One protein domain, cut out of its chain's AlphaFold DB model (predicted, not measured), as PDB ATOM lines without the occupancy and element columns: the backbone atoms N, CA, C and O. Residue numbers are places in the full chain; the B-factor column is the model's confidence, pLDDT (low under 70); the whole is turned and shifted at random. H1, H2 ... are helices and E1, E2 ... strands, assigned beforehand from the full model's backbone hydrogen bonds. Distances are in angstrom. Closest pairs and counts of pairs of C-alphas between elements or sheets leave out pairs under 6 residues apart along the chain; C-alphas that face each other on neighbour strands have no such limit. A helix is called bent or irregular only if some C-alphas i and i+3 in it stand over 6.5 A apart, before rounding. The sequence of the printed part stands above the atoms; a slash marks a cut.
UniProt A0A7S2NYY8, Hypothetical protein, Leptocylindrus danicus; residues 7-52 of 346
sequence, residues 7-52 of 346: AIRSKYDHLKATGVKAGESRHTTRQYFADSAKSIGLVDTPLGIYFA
ATOM      1  N   ALA A   7      80.779 -55.166 -93.412       93.88
ATOM      2  CA  ALA A   7      79.974 -54.234 -92.617       93.88
ATOM      3  C   ALA A   7      79.773 -54.684 -91.153       93.88
ATOM      4  O   ALA A   7      79.810 -53.858 -90.242       93.88
ATOM      5  N   ILE A   8      79.603 -55.991 -90.906       94.06
ATOM      6  CA  ILE A   8      79.496 -56.548 -89.548       94.06
ATOM      7  C   ILE A   8      80.845 -56.452 -88.830       94.06
ATOM      8  O   ILE A   8      80.882 -56.090 -87.656       94.06
ATOM      9  N   ARG A   9      81.950 -56.713 -89.541       95.00
ATOM     10  CA  ARG A   9      83.309 -56.594 -88.995       95.00
ATOM     11  C   ARG A   9      83.626 -55.151 -88.601       95.00
ATOM     12  O   ARG A   9      83.931 -54.907 -87.443       95.00
ATOM     13  N   SER A  10      83.408 -54.188 -89.498       94.19
ATOM     14  CA  SER A  10      83.590 -52.760 -89.205       94.19
ATOM     15  C   SER A  10      82.692 -52.270 -88.065       94.19
ATOM     16  O   SER A  10      83.145 -51.487 -87.235       94.19
ATOM     17  N   LYS A  11      81.442 -52.752 -87.965       92.06
ATOM     18  CA  LYS A  11      80.561 -52.432 -86.829       92.06
ATOM     19  C   LYS A  11      81.078 -53.030 -85.515       92.06
ATOM     20  O   LYS A  11      81.013 -52.358 -84.492       92.06
ATOM     21  N   TYR A  12      81.602 -54.255 -85.534       89.94
ATOM     22  CA  TYR A  12      82.227 -54.881 -84.367       89.94
ATOM     23  C   TYR A  12      83.495 -54.138 -83.933       89.94
ATOM     24  O   TYR A  12      83.630 -53.821 -82.757       89.94
ATOM     25  N   ASP A  13      84.383 -53.790 -84.865       90.44
ATOM     26  CA  ASP A  13      85.613 -53.052 -84.567       90.44
ATOM     27  C   ASP A  13      85.305 -51.639 -84.040       90.44
ATOM     28  O   ASP A  13      85.906 -51.193 -83.063       90.44
ATOM     29  N   HIS A  14      84.285 -50.972 -84.595       88.56
ATOM     30  CA  HIS A  14      83.773 -49.709 -84.064       88.56
ATOM     31  C   HIS A  14      83.192 -49.865 -82.650       88.56
ATOM     32  O   HIS A  14      83.529 -49.073 -81.775       88.56
ATOM     33  N   LEU A  15      82.374 -50.891 -82.383       82.00
ATOM     34  CA  LEU A  15      81.851 -51.189 -81.040       82.00
ATOM     35  C   LEU A  15      82.944 -51.624 -80.050       82.00
ATOM     36  O   LEU A  15      82.815 -51.385 -78.856       82.00
ATOM     37  N   LYS A  16      84.043 -52.215 -80.525       82.06
ATOM     38  CA  LYS A  16      85.223 -52.558 -79.719       82.06
ATOM     39  C   LYS A  16      86.069 -51.324 -79.379       82.06
ATOM     40  O   LYS A  16      86.667 -51.290 -78.309       82.06
ATOM     41  N   ALA A  17      86.103 -50.323 -80.261       80.12
ATOM     42  CA  ALA A  17      86.791 -49.049 -80.047       80.12
ATOM     43  C   ALA A  17      85.963 -48.034 -79.231       80.12
ATOM     44  O   ALA A  17      86.523 -47.259 -78.461       80.12
ATOM     45  N   THR A  18      84.635 -48.035 -79.390       76.12
ATOM     46  CA  THR A  18      83.701 -47.138 -78.677       76.12
ATOM     47  C   THR A  18      83.135 -47.738 -77.394       76.12
ATOM     48  O   THR A  18      82.710 -46.998 -76.508       76.12
ATOM     49  N   GLY A  19      83.134 -49.067 -77.269       56.75
ATOM     50  CA  GLY A  19      82.660 -49.786 -76.096       56.75
ATOM     51  C   GLY A  19      83.532 -49.492 -74.884       56.75
ATOM     52  O   GLY A  19      84.578 -50.113 -74.732       56.75
ATOM     53  N   VAL A  20      83.057 -48.543 -74.070       53.81
ATOM     54  CA  VAL A  20      83.562 -48.044 -72.779       53.81
ATOM     55  C   VAL A  20      85.053 -48.282 -72.541       53.81
ATOM     56  O   VAL A  20      85.468 -49.405 -72.237       53.81
ATOM     57  N   LYS A  21      85.831 -47.186 -72.582       55.00
ATOM     58  CA  LYS A  21      87.245 -47.122 -72.168       55.00
ATOM     59  C   LYS A  21      87.512 -48.117 -71.038       55.00
ATOM     60  O   LYS A  21      86.908 -48.018 -69.970       55.00
ATOM     61  N   ALA A  22      88.425 -49.058 -71.271       52.81
ATOM     62  CA  ALA A  22      88.609 -50.245 -70.432       52.81
ATOM     63  C   ALA A  22      89.124 -49.982 -68.994       52.81
ATOM     64  O   ALA A  22      89.511 -50.931 -68.320       52.81
ATOM     65  N   GLY A  23      89.124 -48.726 -68.531       52.94
ATOM     66  CA  GLY A  23      89.501 -48.311 -67.181       52.94
ATOM     67  C   GLY A  23      88.350 -47.903 -66.247       52.94
ATOM     68  O   GLY A  23      88.607 -47.823 -65.055       52.94
ATOM     69  N   GLU A  24      87.116 -47.654 -66.722       55.66
ATOM     70  CA  GLU A  24      86.094 -46.968 -65.883       55.66
ATOM     71  C   GLU A  24      84.797 -47.733 -65.559       55.66
ATOM     72  O   GLU A  24      84.164 -47.403 -64.561       55.66
ATOM     73  N   SER A  25      84.371 -48.751 -66.323       54.50
ATOM     74  CA  SER A  25      83.127 -49.491 -65.986       54.50
ATOM     75  C   SER A  25      83.203 -51.015 -66.091       54.50
ATOM     76  O   SER A  25      82.179 -51.698 -66.001       54.50
ATOM     77  N   ARG A  26      84.399 -51.584 -66.265       57.28
ATOM     78  CA  ARG A  26      84.597 -53.017 -66.040       57.28
ATOM     79  C   ARG A  26      85.046 -53.213 -64.600       57.28
ATOM     80  O   ARG A  26      86.240 -53.150 -64.322       57.28
ATOM     81  N   HIS A  27      84.104 -53.577 -63.723       59.44
ATOM     82  CA  HIS A  27      84.455 -54.544 -62.682       59.44
ATOM     83  C   HIS A  27      85.055 -55.731 -63.436       59.44
ATOM     84  O   HIS A  27      84.359 -56.439 -64.166       59.44
ATOM     85  N   THR A  28      86.378 -55.871 -63.376       74.88
ATOM     86  CA  THR A  28      87.053 -57.017 -63.984       74.88
ATOM     87  C   THR A  28      86.495 -58.286 -63.345       74.88
ATOM     88  O   THR A  28      86.016 -58.249 -62.213       74.88
ATOM     89  N   THR A  29      86.582 -59.434 -64.016       76.81
ATOM     90  CA  THR A  29      86.154 -60.707 -63.409       76.81
ATOM     91  C   THR A  29      86.838 -60.933 -62.049       76.81
ATOM     92  O   THR A  29      86.216 -61.423 -61.112       76.81
ATOM     93  N   ARG A  30      88.086 -60.457 -61.900       78.38
ATOM     94  CA  ARG A  30      88.822 -60.388 -60.628       78.38
ATOM     95  C   ARG A  30      88.151 -59.479 -59.590       78.38
ATOM     96  O   ARG A  30      88.022 -59.896 -58.447       78.38
ATOM     97  N   GLN A  31      87.716 -58.275 -59.968       81.38
ATOM     98  CA  GLN A  31      86.986 -57.370 -59.074       81.38
ATOM     99  C   GLN A  31      85.647 -57.976 -58.636       81.38
ATOM    100  O   GLN A  31      85.349 -57.966 -57.450       81.38
ATOM    101  N   TYR A  32      84.891 -58.590 -59.553       84.19
ATOM    102  CA  TYR A  32      83.659 -59.310 -59.210       84.19
ATOM    103  C   TYR A  32      83.911 -60.419 -58.178       84.19
ATOM    104  O   TYR A  32      83.169 -60.524 -57.204       84.19
ATOM    105  N   PHE A  33      84.973 -61.218 -58.344       86.38
ATOM    106  CA  PHE A  33      85.338 -62.236 -57.357       86.38
ATOM    107  C   PHE A  33      85.827 -61.639 -56.031       86.38
ATOM    108  O   PHE A  33      85.478 -62.176 -54.987       86.38
ATOM    109  N   ALA A  34      86.566 -60.526 -56.041       87.12
ATOM    110  CA  ALA A  34      87.005 -59.842 -54.824       87.12
ATOM    111  C   ALA A  34      85.830 -59.224 -54.040       87.12
ATOM    112  O   ALA A  34      85.765 -59.357 -52.820       87.12
ATOM    113  N   ASP A  35      84.881 -58.595 -54.734       84.25
ATOM    114  CA  ASP A  35      83.670 -58.028 -54.133       84.25
ATOM    115  C   ASP A  35      82.741 -59.149 -53.629       84.25
ATOM    116  O   ASP A  35      82.215 -59.067 -52.519       84.25
ATOM    117  N   SER A  36      82.622 -60.249 -54.387       89.25
ATOM    118  CA  SER A  36      81.899 -61.456 -53.960       89.25
ATOM    119  C   SER A  36      82.527 -62.067 -52.704       89.25
ATOM    120  O   SER A  36      81.814 -62.320 -51.736       89.25
ATOM    121  N   ALA A  37      83.852 -62.242 -52.682       91.94
ATOM    122  CA  ALA A  37      84.601 -62.751 -51.535       91.94
ATOM    123  C   ALA A  37      84.358 -61.892 -50.283       91.94
ATOM    124  O   ALA A  37      83.923 -62.419 -49.261       91.94
ATOM    125  N   LYS A  38      84.503 -60.566 -50.390       88.44
ATOM    126  CA  LYS A  38      84.192 -59.630 -49.295       88.44
ATOM    127  C   LYS A  38      82.744 -59.741 -48.816       88.44
ATOM    128  O   LYS A  38      82.499 -59.718 -47.616       88.44
ATOM    129  N   SER A  39      81.778 -59.895 -49.728       84.56
ATOM    130  CA  SER A  39      80.355 -60.014 -49.364       84.56
ATOM    131  C   SER A  39      79.987 -61.319 -48.650       84.56
ATOM    132  O   SER A  39      79.006 -61.337 -47.909       84.56
ATOM    133  N   ILE A  40      80.774 -62.389 -48.825       87.06
ATOM    134  CA  ILE A  40      80.670 -63.626 -48.027       87.06
ATOM    135  C   ILE A  40      81.609 -63.624 -46.809       87.06
ATOM    136  O   ILE A  40      81.816 -64.667 -46.195       87.06
ATOM    137  N   GLY A  41      82.178 -62.464 -46.468       89.56
ATOM    138  CA  GLY A  41      83.028 -62.275 -45.300       89.56
ATOM    139  C   GLY A  41      84.477 -62.727 -45.469       89.56
ATOM    140  O   GLY A  41      85.168 -62.808 -44.467       89.56
ATOM    141  N   LEU A  42      84.974 -63.023 -46.673       89.69
ATOM    142  CA  LEU A  42      86.393 -63.353 -46.855       89.69
ATOM    143  C   LEU A  42      87.273 -62.093 -46.834       89.69
ATOM    144  O   LEU A  42      87.006 -61.114 -47.538       89.69
ATOM    145  N   VAL A  43      88.357 -62.156 -46.062       91.06
ATOM    146  CA  VAL A  43      89.364 -61.109 -45.869       91.06
ATOM    147  C   VAL A  43      90.731 -61.671 -46.238       91.06
ATOM    148  O   VAL A  43      91.114 -62.750 -45.791       91.06
ATOM    149  N   ASP A  44      91.463 -60.928 -47.062       87.81
ATOM    150  CA  ASP A  44      92.842 -61.239 -47.432       87.81
ATOM    151  C   ASP A  44      93.786 -60.712 -46.339       87.81
ATOM    152  O   ASP A  44      93.715 -59.538 -45.965       87.81
ATOM    153  N   THR A  45      94.633 -61.581 -45.792       85.69
ATOM    154  CA  THR A  45      95.566 -61.281 -44.696       85.69
ATOM    155  C   THR A  45      96.993 -61.671 -45.098       85.69
ATOM    156  O   THR A  45      97.169 -62.481 -46.010       85.69
ATOM    157  N   PRO A  46      98.041 -61.201 -44.393       85.62
ATOM    158  CA  PRO A  46      99.417 -61.639 -44.652       85.62
ATOM    159  C   PRO A  46      99.653 -63.156 -44.524       85.62
ATOM    160  O   PRO A  46     100.674 -63.645 -44.998       85.62
ATOM    161  N   LEU A  47      98.729 -63.894 -43.891       79.12
ATOM    162  CA  LEU A  47      98.771 -65.352 -43.724       79.12
ATOM    163  C   LEU A  47      97.862 -66.104 -44.722       79.12
ATOM    164  O   LEU A  47      97.749 -67.323 -44.647       79.12
ATOM    165  N   GLY A  48      97.209 -65.397 -45.652       85.94
ATOM    166  CA  GLY A  48      96.239 -65.948 -46.604       85.94
ATOM    167  C   GLY A  48      94.817 -65.415 -46.401       85.94
ATOM    168  O   GLY A  48      94.594 -64.446 -45.675       85.94
ATOM    169  N   ILE A  49      93.842 -66.044 -47.062       85.69
ATOM    170  CA  ILE A  49      92.438 -65.603 -47.069       85.69
ATOM    171  C   ILE A  49      91.644 -66.342 -45.980       85.69
ATOM    172  O   ILE A  49      91.550 -67.568 -46.015       85.69
ATOM    173  N   TYR A  50      91.026 -65.595 -45.061       85.06
ATOM    174  CA  TYR A  50      90.233 -66.103 -43.927       85.06
ATOM    175  C   TYR A  50      88.814 -65.525 -43.932       85.06
ATOM    176  O   TYR A  50      88.541 -64.568 -44.655       85.06
ATOM    177  N   PHE A  51      87.900 -66.068 -43.124       85.69
ATOM    178  CA  PHE A  51      86.613 -65.419 -42.859       85.69
ATOM    179  C   PHE A  51      86.766 -64.350 -41.765       85.69
ATOM    180  O   PHE A  51      87.425 -64.578 -40.760       85.69
ATOM    181  N   ALA A  52      86.127 -63.192 -41.940       77.44
ATOM    182  CA  ALA A  52      86.128 -62.073 -40.995       77.44
ATOM    183  C   ALA A  52      85.529 -62.441 -39.629       77.44
ATOM    184  O   ALA A  52      85.915 -61.860 -38.623       77.44
TER     185      ALA A  52
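This is residues 7 to 52 of the 346 residues of the protein "Hypothetical protein" of Leptocylindrus danicus (UniProt A0A7S2NYY8). Picture a thin, strung-out chain: a small hairpin of two strands, E1 and E2, set crosswise at one end of helix H2, and a second helix, H1, far off at the other end of a loose link, with no other part beside it. The parts follow one another along one long axis, and residues 7 to 26, with H1 among them, stand free. The printed part has 46 residues, with two named helices and two named strands in the order H1, H2, E1, E2; the sheet's order is E1 - E2, antiparallel. The class is mixed, helices and strands. The whole is extended, with a radius of gyration of the C-alphas of 17.4 A, and its outline is a rod of 52 by 18 by 14 A.

Start at the sheet: find C-alpha 42 at (86.393, -63.353, -46.855), where E1 begins; it takes residues 42 to 45 and is 9.6 A long. After two residues between them E2 begins, residues 48 to 51, 10.3 A long, and its last C-alpha, that of Phe 51, is at (86.613, -65.419, -42.859). Look back along the chain for H2, residues 29 to 39, 15.2 A from first to last C-alpha. Further back is H1, residues 7 to 18, 16.1 A long, which begins with C-alpha 7 at (79.974, -54.234, -92.617).

E1 and E2 are antiparallel neighbours and form a hairpin, with 144 degrees between their directions. Look at N 43 and O 50, 2.8 A apart, and at N 50 and O 43, 2.9 A apart, both within hydrogen-bond range. C-alphas 44 and 49 face each other at 4.4 A. Going outward, the closest C-alphas of H2 and E1 are those of Ala 37 and Val 43, 7.6 A apart. H2 and E2 are apart. H1 is apart from H2, E1 and E2. In H1 and H2 every O i to N i+4 pair is within hydrogen-bond range, and neither helix is bent.

The two C-alphas farthest apart are those of Ala 7 and Leu 47, at 53.5 A. The printed part runs from 7 to 52 with no cut. The links from H2 to E1 and from E1 to E2 are tight, and the link of 10 residues from H1 to H2 is short. Look along residues 28 to 33, of which 29 to 33 belong to H2, for a second stretch that stands free. The mean pLDDT of the printed part is 80.0, and residues 19 to 27, between H1 and H2, are under 70.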